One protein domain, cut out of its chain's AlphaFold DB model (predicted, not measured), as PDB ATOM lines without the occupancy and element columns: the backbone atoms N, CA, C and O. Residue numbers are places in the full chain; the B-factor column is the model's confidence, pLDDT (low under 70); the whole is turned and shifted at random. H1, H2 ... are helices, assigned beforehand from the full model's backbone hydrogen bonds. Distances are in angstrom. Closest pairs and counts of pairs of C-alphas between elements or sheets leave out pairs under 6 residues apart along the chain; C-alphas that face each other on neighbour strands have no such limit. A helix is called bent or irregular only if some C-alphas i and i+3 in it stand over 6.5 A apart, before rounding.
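Overview. This is residues 159 to 259 of the 264 residues of a protein of Stichopus japonicus (UniProt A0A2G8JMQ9). Four helices run roughly side by side, and the longest helix, H5, slants across one end of them. H3 is in the middle, with H1 on one side of it and H4 on the other, while H2 stands over H1 and H3 and makes with them a loose up-and-down bundle, each helix running against the one before it. The printed part has 101 residues, with five named helices in the order H1 to H5 and no named strand, and its class is all helix. The whole is compact, with a radius of gyration of the C-alphas of 13.4 A, and the C-alphas span 40 by 32 by 19 A.

Along the chain. H1, residues 165 to 181, begins with C-alpha 165 at (-188.441, -37.521, 24.676) and is 25.8 A long from first to last C-alpha. H2, residues 184 to 198, is 19.2 A long and only just irregular: C-alphas 189 and 192 are 6.7 A apart. H3, residues 207 to 219, is 18.5 A long and begins with C-alpha 207 at (-193.878, -42.242, 34.976). H4, residues 226 to 233, is 10.3 A long. H5, residues 241 to 259, is 27.8 A long, is irregular with C-alphas 242 and 245 at 7.2 A, and ends with C-alpha 259 at (-179.627, -43.184, 29.612).

Arrangement. H1 and H3 touch and run the same way at a shallow tilt of 8 degrees; their closest C-alphas, those of Ile 176 and Leu 212, are 5.4 A apart. H2 is close to H1 but not clearly touching, with the closest C-alphas, Val 179 and Phe 187, at 7.3 A; the two run opposite ways at a shallow tilt of 20 degrees. H2 is also close to H3 but not clearly touching, with the closest C-alphas, Glu 198 and Ala 209, at 7.2 A. H4 is close to H3 but not clearly touching, and they run opposite ways at a shallow tilt of 7 degrees; the closest C-alphas are those of Arg 217 and Ala 226, 8.0 A apart. H5 only just touches H3, with 3 pairs of C-alphas within 8 A, the closest being Pro 207 and Phe 251 at 6.4 A; H3 takes part with residue 207 alone and H5 with residues 250 to 254 alone. These two run opposite ways at a steep tilt of 43 degrees. H1 and H4, H2 and H4, and H2 and H5 are apart. Every O i to N i+4 pair is within hydrogen-bond range in H3 and H4, against 11 of 13 in H1, 6 of 11 in H2 and 13 of 15 in H5.

Size, cuts and confidence. The two C-alphas farthest apart, those of Asn 185 and Leu 259, are 39.9 A from each other. The printed part has no cut. The link from H1 to H2 is tight, those from H2 to H3, H3 to H4 and H4 to H5 are short, and no link is long. The mean pLDDT of the printed part is 92.5, and residues 258 to 259 are under 70.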
ATOM      1  N   LYS A 159    -198.926 -31.029  22.977       94.38
ATOM      2  CA  LYS A 159    -198.306 -30.950  21.648       94.38
ATOM      3  C   LYS A 159    -196.783 -30.889  21.788       94.38
ATOM      4  O   LYS A 159    -196.077 -31.652  21.133       94.38
ATOM      5  N   LEU A 160    -196.286 -30.046  22.692       93.69
ATOM      6  CA  LEU A 160    -194.857 -29.884  22.981       93.69
ATOM      7  C   LEU A 160    -194.242 -31.158  23.576       93.69
ATOM      8  O   LEU A 160    -193.139 -31.543  23.189       93.69
ATOM      9  N   SER A 161    -194.970 -31.878  24.438       92.75
ATOM     10  CA  SER A 161    -194.496 -33.130  25.057       92.75
ATOM     11  C   SER A 161    -194.209 -34.254  24.053       92.75
ATOM     12  O   SER A 161    -193.564 -35.239  24.406       92.75
ATOM     13  N   LYS A 162    -194.725 -34.144  22.821       91.50
ATOM     14  CA  LYS A 162    -194.577 -35.142  21.749       91.50
ATOM     15  C   LYS A 162    -193.416 -34.834  20.799       91.50
ATOM     16  O   LYS A 162    -193.074 -35.682  19.987       91.50
ATOM     17  N   GLN A 163    -192.795 -33.656  20.913       88.31
ATOM     18  CA  GLN A 163    -191.729 -33.225  20.001       88.31
ATOM     19  C   GLN A 163    -190.426 -34.010  20.209       88.31
ATOM     20  O   GLN A 163    -189.806 -34.462  19.248       88.31
ATOM     21  N   LYS A 164    -189.996 -34.182  21.467       83.75
ATOM     22  CA  LYS A 164    -188.790 -34.933  21.862       83.75
ATOM     23  C   LYS A 164    -189.009 -35.610  23.212       83.75
ATOM     24  O   LYS A 164    -189.779 -35.122  24.036       83.75
ATOM     25  N   SER A 165    -188.299 -36.711  23.458       81.50
ATOM     26  CA  SER A 165    -188.441 -37.521  24.676       81.50
ATOM     27  C   SER A 165    -188.226 -36.723  25.965       81.50
ATOM     28  O   SER A 165    -189.069 -36.803  26.853       81.50
ATOM     29  N   TYR A 166    -187.173 -35.904  26.035       80.94
ATOM     30  CA  TYR A 166    -186.836 -35.086  27.209       80.94
ATOM     31  C   TYR A 166    -187.843 -33.957  27.500       80.94
ATOM     32  O   TYR A 166    -187.877 -33.423  28.605       80.94
ATOM     33  N   LEU A 167    -188.681 -33.588  26.527       89.12
ATOM     34  CA  LEU A 167    -189.720 -32.568  26.702       89.12
ATOM     35  C   LEU A 167    -190.973 -33.137  27.360       89.12
ATOM     36  O   LEU A 167    -191.771 -32.393  27.922       89.12
ATOM     37  N   HIS A 168    -191.149 -34.457  27.297       90.69
ATOM     38  CA  HIS A 168    -192.285 -35.120  27.909       90.69
ATOM     39  C   HIS A 168    -192.368 -34.804  29.403       90.69
ATOM     40  O   HIS A 168    -193.414 -34.386  29.893       90.69
ATOM     41  N   ASP A 169    -191.256 -34.966  30.113       88.75
ATOM     42  CA  ASP A 169    -191.248 -34.891  31.569       88.75
ATOM     43  C   ASP A 169    -191.506 -33.476  32.067       88.75
ATOM     44  O   ASP A 169    -192.406 -33.269  32.880       88.75
ATOM     45  N   ILE A 170    -190.812 -32.483  31.507       90.69
ATOM     46  CA  ILE A 170    -191.047 -31.083  31.872       90.69
ATOM     47  C   ILE A 170    -192.475 -30.637  31.531       90.69
ATOM     48  O   ILE A 170    -193.095 -29.914  32.313       90.69
ATOM     49  N   SER A 171    -193.042 -31.119  30.418       95.06
ATOM     50  CA  SER A 171    -194.413 -30.781  30.056       95.06
ATOM     51  C   SER A 171    -195.442 -31.386  31.003       95.06
ATOM     52  O   SER A 171    -196.396 -30.712  31.390       95.06
ATOM     53  N   TYR A 172    -195.256 -32.642  31.403       94.56
ATOM     54  CA  TYR A 172    -196.184 -33.310  32.310       94.56
ATOM     55  C   TYR A 172    -196.067 -32.805  33.750       94.56
ATOM     56  O   TYR A 172    -197.090 -32.706  34.423       94.56
ATOM     57  N   LEU A 173    -194.879 -32.401  34.207       94.56
ATOM     58  CA  LEU A 173    -194.728 -31.716  35.496       94.56
ATOM     59  C   LEU A 173    -195.510 -30.395  35.524       94.56
ATOM     60  O   LEU A 173    -196.254 -30.136  36.467       94.56
ATOM     61  N   ALA A 174    -195.440 -29.606  34.450       96.06
ATOM     62  CA  ALA A 174    -196.239 -28.389  34.330       96.06
ATOM     63  C   ALA A 174    -197.755 -28.685  34.300       96.06
ATOM     64  O   ALA A 174    -198.544 -27.963  34.911       96.06
ATOM     65  N   LEU A 175    -198.182 -29.765  33.632       97.12
ATOM     66  CA  LEU A 175    -199.583 -30.209  33.659       97.12
ATOM     67  C   LEU A 175    -200.024 -30.643  35.062       97.12
ATOM     68  O   LEU A 175    -201.145 -30.334  35.457       97.12
ATOM     69  N   ILE A 176    -199.161 -31.319  35.823       97.38
ATOM     70  CA  ILE A 176    -199.420 -31.675  37.224       97.38
ATOM     71  C   ILE A 176    -199.635 -30.407  38.057       97.38
ATOM     72  O   ILE A 176    -200.626 -30.316  38.783       97.38
ATOM     73  N   ASP A 177    -198.762 -29.410  37.917       97.25
ATOM     74  CA  ASP A 177    -198.894 -28.128  38.615       97.25
ATOM     75  C   ASP A 177    -200.184 -27.396  38.240       97.25
ATOM     76  O   ASP A 177    -200.878 -26.868  39.112       97.25
ATOM     77  N   LEU A 178    -200.563 -27.411  36.961       97.56
ATOM     78  CA  LEU A 178    -201.839 -26.860  36.509       97.56
ATOM     79  C   LEU A 178    -203.021 -27.596  37.151       97.56
ATOM     80  O   LEU A 178    -203.911 -26.961  37.722       97.56
ATOM     81  N   VAL A 179    -203.018 -28.932  37.095       97.56
ATOM     82  CA  VAL A 179    -204.072 -29.771  37.675       97.56
ATOM     83  C   VAL A 179    -204.170 -29.564  39.175       97.56
ATOM     84  O   VAL A 179    -205.283 -29.623  39.670       97.56
ATOM     85  N   LYS A 180    -203.086 -29.258  39.900       96.62
ATOM     86  CA  LYS A 180    -203.118 -28.921  41.337       96.62
ATOM     87  C   LYS A 180    -203.800 -27.588  41.654       96.62
ATOM     88  O   LYS A 180    -204.295 -27.417  42.765       96.62
ATOM     89  N   LYS A 181    -203.852 -26.658  40.697       95.50
ATOM     90  CA  LYS A 181    -204.322 -25.280  40.912       95.50
ATOM     91  C   LYS A 181    -205.768 -25.033  40.467       95.50
ATOM     92  O   LYS A 181    -206.452 -24.197  41.051       95.50
ATOM     93  N   ILE A 182    -206.254 -25.730  39.439       96.44
ATOM     94  CA  ILE A 182    -207.576 -25.454  38.841       96.44
ATOM     95  C   ILE A 182    -208.752 -26.037  39.653       96.44
ATOM     96  O   ILE A 182    -208.570 -27.019  40.377       96.44
ATOM     97  N   PRO A 183    -209.967 -25.472  39.543       95.19
ATOM     98  CA  PRO A 183    -211.166 -26.023  40.181       95.19
ATOM     99  C   PRO A 183    -211.754 -27.226  39.413       95.19
ATOM    100  O   PRO A 183    -211.524 -27.393  38.212       95.19
ATOM    101  N   GLU A 184    -212.555 -28.052  40.097       95.44
ATOM    102  CA  GLU A 184    -213.112 -29.309  39.555       95.44
ATOM    103  C   GLU A 184    -214.002 -29.104  38.322       95.44
ATOM    104  O   GLU A 184    -213.951 -29.886  37.373       95.44
ATOM    105  N   ASN A 185    -214.797 -28.034  38.288       95.69
ATOM    106  CA  ASN A 185    -215.661 -27.724  37.146       95.69
ATOM    107  C   ASN A 185    -214.854 -27.407  35.875       95.69
ATOM    108  O   ASN A 185    -215.253 -27.787  34.774       95.69
ATOM    109  N   VAL A 186    -213.710 -26.732  36.015       97.12
ATOM    110  CA  VAL A 186    -212.797 -26.459  34.900       97.12
ATOM    111  C   VAL A 186    -212.092 -27.743  34.490       97.12
ATOM    112  O   VAL A 186    -212.050 -28.056  33.302       97.12
ATOM    113  N   PHE A 187    -211.590 -28.514  35.456       97.94
ATOM    114  CA  PHE A 187    -210.925 -29.781  35.173       97.94
ATOM    115  C   PHE A 187    -211.837 -30.749  34.409       97.94
ATOM    116  O   PHE A 187    -211.488 -31.181  33.312       97.94
ATOM    117  N   SER A 188    -213.021 -31.044  34.946       97.31
ATOM    118  CA  SER A 188    -213.944 -32.039  34.390       97.31
ATOM    119  C   SER A 188    -214.429 -31.689  32.987       97.31
ATOM    120  O   SER A 188    -214.492 -32.560  32.121       97.31
ATOM    121  N   LYS A 189    -214.717 -30.408  32.735       97.12
ATOM    122  CA  LYS A 189    -215.251 -29.944  31.452       97.12
ATOM    123  C   LYS A 189    -214.177 -29.674  30.396       97.12
ATOM    124  O   LYS A 189    -214.444 -29.859  29.213       97.12
ATOM    125  N   HIS A 190    -212.997 -29.199  30.798       96.75
ATOM    126  CA  HIS A 190    -212.022 -28.620  29.865       96.75
ATOM    127  C   HIS A 190    -210.640 -29.273  29.880       96.75
ATOM    128  O   HIS A 190    -209.889 -29.071  28.932       96.75
ATOM    129  N   VAL A 191    -210.276 -30.035  30.911       97.19
ATOM    130  CA  VAL A 191    -208.948 -30.669  30.999       97.19
ATOM    131  C   VAL A 191    -209.053 -32.173  30.832       97.19
ATOM    132  O   VAL A 191    -208.386 -32.739  29.966       97.19
ATOM    133  N   TRP A 192    -209.924 -32.815  31.612       97.19
ATOM    134  CA  TRP A 192    -210.100 -34.261  31.615       97.19
ATOM    135  C   TRP A 192    -210.366 -34.860  30.227       97.19
ATOM    136  O   TRP A 192    -209.676 -35.822  29.888       97.19
ATOM    137  N   PRO A 193    -211.260 -34.300  29.380       95.12
ATOM    138  CA  PRO A 193    -211.518 -34.860  28.052       95.12
ATOM    139  C   PRO A 193    -210.260 -34.958  27.183       95.12
ATOM    140  O   PRO A 193    -210.087 -35.930  26.451       95.12
ATOM    141  N   ASP A 194    -209.350 -33.990  27.313       91.69
ATOM    142  CA  ASP A 194    -208.117 -33.964  26.536       91.69
ATOM    143  C   ASP A 194    -207.048 -34.881  27.150       91.69
ATOM    144  O   ASP A 194    -206.395 -35.626  26.413       91.69
ATOM    145  N   VAL A 195    -206.850 -34.873  28.474       93.19
ATOM    146  CA  VAL A 195    -205.773 -35.659  29.116       93.19
ATOM    147  C   VAL A 195    -206.108 -37.141  29.282       93.19
ATOM    148  O   VAL A 195    -205.198 -37.961  29.241       93.19
ATOM    149  N   LYS A 196    -207.392 -37.517  29.386       93.44
ATOM    150  CA  LYS A 196    -207.830 -38.913  29.587       93.44
ATOM    151  C   LYS A 196    -207.256 -39.874  28.537       93.44
ATOM    152  O   LYS A 196    -206.928 -41.014  28.845       93.44
ATOM    153  N   SER A 197    -207.120 -39.413  27.293       87.88
ATOM    154  CA  SER A 197    -206.595 -40.208  26.170       87.88
ATOM    155  C   SER A 197    -205.113 -40.600  26.287       87.88
ATOM    156  O   SER A 197    -204.643 -41.464  25.538       87.88
ATOM    157  N   GLU A 198    -204.375 -39.972  27.204       87.25
ATOM    158  CA  GLU A 198    -202.952 -40.237  27.429       87.25
ATOM    159  C   GLU A 198    -202.727 -41.426  28.380       87.25
ATOM    160  O   GLU A 198    -201.657 -42.028  28.355       87.25
ATOM    161  N   PHE A 199    -203.727 -41.830  29.174       91.69
ATOM    162  CA  PHE A 199    -203.595 -42.948  30.113       91.69
ATOM    163  C   PHE A 199    -204.005 -44.267  29.447       91.69
ATOM    164  O   PHE A 199    -205.185 -44.629  29.376       91.69
ATOM    165  N   ARG A 200    -203.007 -44.976  28.916       88.00
ATOM    166  CA  ARG A 200    -203.182 -46.176  28.077       88.00
ATOM    167  C   ARG A 200    -202.732 -47.477  28.753       88.00
ATOM    168  O   ARG A 200    -202.471 -48.460  28.071       88.00
ATOM    169  N   GLY A 201    -202.677 -47.476  30.083       92.12
ATOM    170  CA  GLY A 201    -202.200 -48.597  30.893       92.12
ATOM    171  C   GLY A 201    -200.679 -48.645  31.020       92.12
ATOM    172  O   GLY A 201    -199.985 -47.757  30.518       92.12
ATOM    173  N   TRP A 202    -200.173 -49.653  31.734       92.38
ATOM    174  CA  TRP A 202    -198.776 -49.727  32.180       92.38
ATOM    175  C   TRP A 202    -197.760 -49.656  31.034       92.38
ATOM    176  O   TRP A 202    -196.929 -48.753  31.031       92.38
ATOM    177  N   ASP A 203    -197.886 -50.510  30.015       88.81
ATOM    178  CA  ASP A 203    -196.885 -50.640  28.940       88.81
ATOM    179  C   ASP A 203    -196.766 -49.417  28.012       88.81
ATOM    180  O   ASP A 203    -195.796 -49.283  27.269       88.81
ATOM    181  N   GLN A 204    -197.762 -48.527  28.010       87.94
ATOM    182  CA  GLN A 204    -197.809 -47.355  27.123       87.94
ATOM    183  C   GLN A 204    -197.711 -46.026  27.876       87.94
ATOM    184  O   GLN A 204    -197.703 -44.961  27.253       87.94
ATOM    185  N   SER A 205    -197.675 -46.070  29.205       88.94
ATOM    186  CA  SER A 205    -197.573 -44.870  30.028       88.94
ATOM    187  C   SER A 205    -196.115 -44.569  30.347       88.94
ATOM    188  O   SER A 205    -195.265 -45.449  30.383       88.94
ATOM    189  N   LYS A 206    -195.822 -43.296  30.608       89.38
ATOM    190  CA  LYS A 206    -194.559 -42.859  31.216       89.38
ATOM    191  C   LYS A 206    -194.785 -42.542  32.696       89.38
ATOM    192  O   LYS A 206    -195.916 -42.191  33.048       89.38
ATOM    193  N   PRO A 207    -193.743 -42.558  33.552       91.75
ATOM    194  CA  PRO A 207    -193.878 -42.242  34.976       91.75
ATOM    195  C   PRO A 207    -194.674 -40.960  35.252       91.75
ATOM    196  O   PRO A 207    -195.622 -40.970  36.032       91.75
ATOM    197  N   ASN A 208    -194.376 -39.873  34.532       92.12
ATOM    198  CA  ASN A 208    -195.067 -38.596  34.722       92.12
ATOM    199  C   ASN A 208    -196.520 -38.584  34.216       92.12
ATOM    200  O   ASN A 208    -197.328 -37.804  34.716       92.12
ATOM    201  N   ALA A 209    -196.890 -39.462  33.279       92.81
ATOM    202  CA  ALA A 209    -198.292 -39.652  32.907       92.81
ATOM    203  C   ALA A 209    -199.060 -40.367  34.031       92.81
ATOM    204  O   ALA A 209    -200.155 -39.945  34.394       92.81
ATOM    205  N   VAL A 210    -198.464 -41.390  34.649       94.31
ATOM    206  CA  VAL A 210    -199.057 -42.075  35.812       94.31
ATOM    207  C   VAL A 210    -199.151 -41.134  37.019       94.31
ATOM    208  O   VAL A 210    -200.188 -41.084  37.679       94.31
ATOM    209  N   ALA A 211    -198.123 -40.314  37.261       94.31
ATOM    210  CA  ALA A 211    -198.150 -39.281  38.296       94.31
ATOM    211  C   ALA A 211    -199.258 -38.246  38.044       94.31
ATOM    212  O   ALA A 211    -200.001 -37.902  38.963       94.31
ATOM    213  N   LEU A 212    -199.427 -37.793  36.795       96.31
ATOM    214  CA  LEU A 212    -200.531 -36.911  36.422       96.31
ATOM    215  C   LEU A 212    -201.889 -37.559  36.715       96.31
ATOM    216  O   LEU A 212    -202.736 -36.909  37.327       96.31
ATOM    217  N   LEU A 213    -202.097 -38.824  36.333       96.81
ATOM    218  CA  LEU A 213    -203.348 -39.536  36.613       96.81
ATOM    219  C   LEU A 213    -203.627 -39.640  38.115       96.81
ATOM    220  O   LEU A 213    -204.758 -39.411  38.544       96.81
ATOM    221  N   SER A 214    -202.599 -39.954  38.903       95.19
ATOM    222  CA  SER A 214    -202.702 -40.025  40.359       95.19
ATOM    223  C   SER A 214    -203.185 -38.696  40.944       95.19
ATOM    224  O   SER A 214    -204.200 -38.674  41.641       95.19
ATOM    225  N   VAL A 215    -202.564 -37.577  40.552       97.19
ATOM    226  CA  VAL A 215    -202.979 -36.231  40.984       97.19
ATOM    227  C   VAL A 215    -204.397 -35.897  40.508       97.19
ATOM    228  O   VAL A 215    -205.180 -35.315  41.258       97.19
ATOM    229  N   CYS A 216    -204.767 -36.282  39.282       97.31
ATOM    230  CA  CYS A 216    -206.127 -36.087  38.777       97.31
ATOM    231  C   CYS A 216    -207.164 -36.812  39.650       97.31
ATOM    232  O   CYS A 216    -208.195 -36.230  39.979       97.31
ATOM    233  N   ARG A 217    -206.896 -38.065  40.037       96.06
ATOM    234  CA  ARG A 217    -207.798 -38.867  40.876       96.06
ATOM    235  C   ARG A 217    -207.849 -38.377  42.315       96.06
ATOM    236  O   ARG A 217    -208.935 -38.322  42.879       96.06
ATOM    237  N   GLU A 218    -206.705 -38.029  42.896       95.75
ATOM    238  CA  GLU A 218    -206.625 -37.495  44.258       95.75
ATOM    239  C   GLU A 218    -207.470 -36.223  44.396       95.75
ATOM    240  O   GLU A 218    -208.254 -36.090  45.332       95.75
ATOM    241  N   ARG A 219    -207.367 -35.310  43.422       96.88
ATOM    242  CA  ARG A 219    -208.107 -34.044  43.455       96.88
ATOM    243  C   ARG A 219    -209.557 -34.160  43.010       96.88
ATOM    244  O   ARG A 219    -210.403 -33.436  43.530       96.88
ATOM    245  N   PHE A 220    -209.843 -35.017  42.033       97.31
ATOM    246  CA  PHE A 220    -211.141 -35.065  41.356       97.31
ATOM    247  C   PHE A 220    -211.693 -36.495  41.252       97.31
ATOM    248  O   PHE A 220    -211.999 -36.957  40.146       97.31
ATOM    249  N   PRO A 221    -211.884 -37.208  42.379       95.88
ATOM    250  CA  PRO A 221    -212.294 -38.616  42.379       95.88
ATOM    251  C   PRO A 221    -213.681 -38.851  41.759       95.88
ATOM    252  O   PRO A 221    -213.967 -39.942  41.277       95.88
ATOM    253  N   LYS A 222    -214.545 -37.826  41.723       94.88
ATOM    254  CA  LYS A 222    -215.852 -37.895  41.046       94.88
ATOM    255  C   LYS A 222    -215.725 -37.885  39.523       94.88
ATOM    256  O   LYS A 222    -216.535 -38.491  38.834       94.88
ATOM    257  N   THR A 223    -214.724 -37.176  39.001       96.88
ATOM    258  CA  THR A 223    -214.464 -37.074  37.558       96.88
ATOM    259  C   THR A 223    -213.609 -38.245  37.072       96.88
ATOM    260  O   THR A 223    -213.862 -38.812  36.009       96.88
ATOM    261  N   VAL A 224    -212.592 -38.614  37.855       96.38
ATOM    262  CA  VAL A 224    -211.691 -39.735  37.578       96.38
ATOM    263  C   VAL A 224    -212.134 -40.933  38.407       96.38
ATOM    264  O   VAL A 224    -211.627 -41.178  39.500       96.38
ATOM    265  N   ALA A 225    -213.122 -41.655  37.880       94.44
ATOM    266  CA  ALA A 225    -213.718 -42.801  38.552       94.44
ATOM    267  C   ALA A 225    -212.681 -43.898  38.852       94.44
ATOM    268  O   ALA A 225    -211.812 -44.193  38.030       94.44
ATOM    269  N   ALA A 226    -212.815 -44.546  40.010       94.50
ATOM    270  CA  ALA A 226    -211.960 -45.659  40.418       94.50
ATOM    271  C   ALA A 226    -211.970 -46.807  39.393       94.50
ATOM    272  O   ALA A 226    -210.918 -47.357  39.082       94.50
ATOM    273  N   GLN A 227    -213.135 -47.083  38.801       94.81
ATOM    274  CA  GLN A 227    -213.324 -48.096  37.761       94.81
ATOM    275  C   GLN A 227    -212.488 -47.796  36.516       94.81
ATOM    276  O   GLN A 227    -211.897 -48.698  35.943       94.81
ATOM    277  N   TYR A 228    -212.367 -46.523  36.126       94.25
ATOM    278  CA  TYR A 228    -211.521 -46.150  34.991       94.25
ATOM    279  C   TYR A 228    -210.040 -46.458  35.261       94.25
ATOM    280  O   TYR A 228    -209.314 -46.855  34.353       94.25
ATOM    281  N   VAL A 229    -209.582 -46.275  36.502       94.81
ATOM    282  CA  VAL A 229    -208.205 -46.615  36.884       94.81
ATOM    283  C   VAL A 229    -208.017 -48.126  36.938       94.81
ATOM    284  O   VAL A 229    -207.032 -48.619  36.402       94.81
ATOM    285  N   GLU A 230    -208.981 -48.858  37.490       94.75
ATOM    286  CA  GLU A 230    -208.977 -50.321  37.526       94.75
ATOM    287  C   GLU A 230    -208.930 -50.929  36.116       94.75
ATOM    288  O   GLU A 230    -208.062 -51.748  35.831       94.75
ATOM    289  N   GLU A 231    -209.758 -50.439  35.190       94.44
ATOM    290  CA  GLU A 231    -209.763 -50.861  33.782       94.44
ATOM    291  C   GLU A 231    -208.419 -50.646  33.072       94.44
ATOM    292  O   GLU A 231    -208.084 -51.373  32.137       94.44
ATOM    293  N   LYS A 232    -207.662 -49.611  33.454       93.81
ATOM    294  CA  LYS A 232    -206.407 -49.241  32.783       93.81
ATOM    295  C   LYS A 232    -205.162 -49.787  33.468       93.81
ATOM    296  O   LYS A 232    -204.179 -50.056  32.784       93.81
ATOM    297  N   PHE A 233    -205.191 -49.918  34.787       94.62
ATOM    298  CA  PHE A 233    -204.018 -50.192  35.615       94.62
ATOM    299  C   PHE A 233    -204.211 -51.392  36.549       94.62
ATOM    300  O   PHE A 233    -203.329 -51.665  37.351       94.62
ATOM    301  N   GLY A 234    -205.325 -52.121  36.443       92.88
ATOM    302  CA  GLY A 234    -205.571 -53.382  37.149       92.88
ATOM    303  C   GLY A 234    -206.086 -53.240  38.582       92.88
ATOM    304  O   GLY A 234    -206.514 -54.229  39.164       92.88
ATOM    305  N   HIS A 235    -206.082 -52.031  39.151       93.75
ATOM    306  CA  HIS A 235    -206.587 -51.781  40.500       93.75
ATOM    307  C   HIS A 235    -207.136 -50.351  40.648       93.75
ATOM    308  O   HIS A 235    -206.671 -49.425  39.986       93.75
ATOM    309  N   GLN A 236    -208.104 -50.147  41.549       91.62
ATOM    310  CA  GLN A 236    -208.751 -48.843  41.796       91.62
ATOM    311  C   GLN A 236    -207.822 -47.776  42.388       91.62
ATOM    312  O   GLN A 236    -208.098 -46.576  42.292       91.62
ATOM    313  N   ASP A 237    -206.756 -48.233  43.036       90.62
ATOM    314  CA  ASP A 237    -205.642 -47.437  43.534       90.62
ATOM    315  C   ASP A 237    -204.376 -47.816  42.762       90.62
ATOM    316  O   ASP A 237    -203.959 -48.976  42.779       90.62
ATOM    317  N   ILE A 238    -203.771 -46.824  42.104       91.94
ATOM    318  CA  ILE A 238    -202.549 -46.976  41.308       91.94
ATOM    319  C   ILE A 238    -201.414 -47.510  42.180       91.94
ATOM    320  O   ILE A 238    -200.670 -48.370  41.721       91.94
ATOM    321  N   PHE A 239    -201.313 -47.053  43.431       91.81
ATOM    322  CA  PHE A 239    -200.239 -47.427  44.353       91.81
ATOM    323  C   PHE A 239    -200.592 -48.633  45.231       91.81
ATOM    324  O   PHE A 239    -199.966 -48.855  46.266       91.81
ATOM    325  N   HIS A 240    -201.570 -49.444  44.825       95.06
ATOM    326  CA  HIS A 240    -201.818 -50.715  45.488       95.06
ATOM    327  C   HIS A 240    -200.643 -51.680  45.294       95.06
ATOM    328  O   HIS A 240    -200.001 -51.703  44.243       95.06
ATOM    329  N   LYS A 241    -200.391 -52.531  46.295       95.12
ATOM    330  CA  LYS A 241    -199.281 -53.502  46.305       95.12
ATOM    331  C   LYS A 241    -199.238 -54.414  45.071       95.12
ATOM    332  O   LYS A 241    -198.161 -54.825  44.654       95.12
ATOM    333  N   GLU A 242    -200.393 -54.722  44.482       94.69
ATOM    334  CA  GLU A 242    -200.495 -55.565  43.281       94.69
ATOM    335  C   GLU A 242    -199.883 -54.900  42.043       94.69
ATOM    336  O   GLU A 242    -199.358 -55.587  41.173       94.69
ATOM    337  N   ASN A 243    -199.838 -53.567  42.020       95.12
ATOM    338  CA  ASN A 243    -199.251 -52.790  40.935       95.12
ATOM    339  C   ASN A 243    -197.747 -52.541  41.116       95.12
ATOM    340  O   ASN A 243    -197.113 -51.986  40.223       95.12
ATOM    341  N   PHE A 244    -197.137 -52.933  42.243       94.75
ATOM    342  CA  PHE A 244    -195.737 -52.592  42.536       94.75
ATOM    343  C   PHE A 244    -194.754 -53.129  41.495       94.75
ATOM    344  O   PHE A 244    -193.784 -52.444  41.174       94.75
ATOM    345  N   LYS A 245    -195.018 -54.312  40.927       95.12
ATOM    346  CA  LYS A 245    -194.195 -54.868  39.842       95.12
ATOM    347  C   LYS A 245    -194.248 -53.998  38.585       95.12
ATOM    348  O   LYS A 245    -193.206 -53.711  38.004       95.12
ATOM    349  N   GLU A 246    -195.436 -53.535  38.208       95.56
ATOM    350  CA  GLU A 246    -195.627 -52.681  37.033       95.56
ATOM    351  C   GLU A 246    -195.044 -51.281  37.244       95.56
ATOM    352  O   GLU A 246    -194.384 -50.742  36.360       95.56
ATOM    353  N   ILE A 247    -195.197 -50.716  38.446       93.94
ATOM    354  CA  ILE A 247    -194.564 -49.445  38.816       93.94
ATOM    355  C   ILE A 247    -193.040 -49.573  38.743       93.94
ATOM    356  O   ILE A 247    -192.378 -48.718  38.157       93.94
ATOM    357  N   GLN A 248    -192.472 -50.641  39.308       93.69
ATOM    358  CA  GLN A 248    -191.032 -50.880  39.250       93.69
ATOM    359  C   GLN A 248    -190.550 -50.971  37.798       93.69
ATOM    360  O   GLN A 248    -189.597 -50.282  37.435       93.69
ATOM    361  N   LYS A 249    -191.230 -51.770  36.967       93.75
ATOM    362  CA  LYS A 249    -190.937 -51.905  35.534       93.75
ATOM    363  C   LYS A 249    -190.973 -50.546  34.828       93.75
ATOM    364  O   LYS A 249    -189.999 -50.172  34.186       93.75
ATOM    365  N   LEU A 250    -192.030 -49.762  35.043       92.69
ATOM    366  CA  LEU A 250    -192.213 -48.429  34.465       92.69
ATOM    367  C   LEU A 250    -191.037 -47.480  34.759       92.69
ATOM    368  O   LEU A 250    -190.581 -46.756  33.871       92.69
ATOM    369  N   PHE A 251    -190.541 -47.463  36.000       89.75
ATOM    370  CA  PHE A 251    -189.403 -46.621  36.378       89.75
ATOM    371  C   PHE A 251    -188.073 -47.136  35.820       89.75
ATOM    372  O   PHE A 251    -187.242 -46.328  35.403       89.75
ATOM    373  N   VAL A 252    -187.876 -48.457  35.780       90.50
ATOM    374  CA  VAL A 252    -186.681 -49.070  35.182       90.50
ATOM    375  C   VAL A 252    -186.619 -48.770  33.684       90.50
ATOM    376  O   VAL A 252    -185.599 -48.271  33.209       90.50
ATOM    377  N   ASP A 253    -187.717 -48.973  32.955       87.50
ATOM    378  CA  ASP A 253    -187.798 -48.718  31.514       87.50
ATOM    379  C   ASP A 253    -187.539 -47.239  31.191       87.50
ATOM    380  O   ASP A 253    -186.790 -46.911  30.267       87.50
ATOM    381  N   ALA A 254    -188.097 -46.326  31.995       84.62
ATOM    382  CA  ALA A 254    -187.849 -44.896  31.853       84.62
ATOM    383  C   ALA A 254    -186.376 -44.525  32.103       84.62
ATOM    384  O   ALA A 254    -185.815 -43.716  31.360       84.62
ATOM    385  N   ALA A 255    -185.734 -45.122  33.113       83.00
ATOM    386  CA  ALA A 255    -184.321 -44.887  33.405       83.00
ATOM    387  C   ALA A 255    -183.414 -45.378  32.265       83.00
ATOM    388  O   ALA A 255    -182.544 -44.635  31.811       83.00
ATOM    389  N   VAL A 256    -183.664 -46.586  31.750       81.44
ATOM    390  CA  VAL A 256    -182.919 -47.159  30.615       81.44
ATOM    391  C   VAL A 256    -183.097 -46.309  29.358       81.44
ATOM    392  O   VAL A 256    -182.120 -45.963  28.693       81.44
ATOM    393  N   HIS A 257    -184.332 -45.914  29.043       75.31
ATOM    394  CA  HIS A 257    -184.615 -45.053  27.899       75.31
ATOM    395  C   HIS A 257    -183.894 -43.699  28.005       75.31
ATOM    396  O   HIS A 257    -183.342 -43.214  27.014       75.31
ATOM    397  N   ASN A 258    -183.880 -43.083  29.191       69.69
ATOM    398  CA  ASN A 258    -183.221 -41.795  29.404       69.69
ATOM    399  C   ASN A 258    -181.702 -41.890  29.250       69.69
ATOM    400  O   ASN A 258    -181.141 -41.043  28.561       69.69
ATOM    401  N   LEU A 259    -181.065 -42.936  29.787       67.06
ATOM    402  CA  LEU A 259    -179.627 -43.184  29.612       67.06
ATOM    403  C   LEU A 259    -179.244 -43.324  28.133       67.06
ATOM    404  O   LEU A 259    -178.247 -42.755  27.691       67.06
TER     405      LEU A 259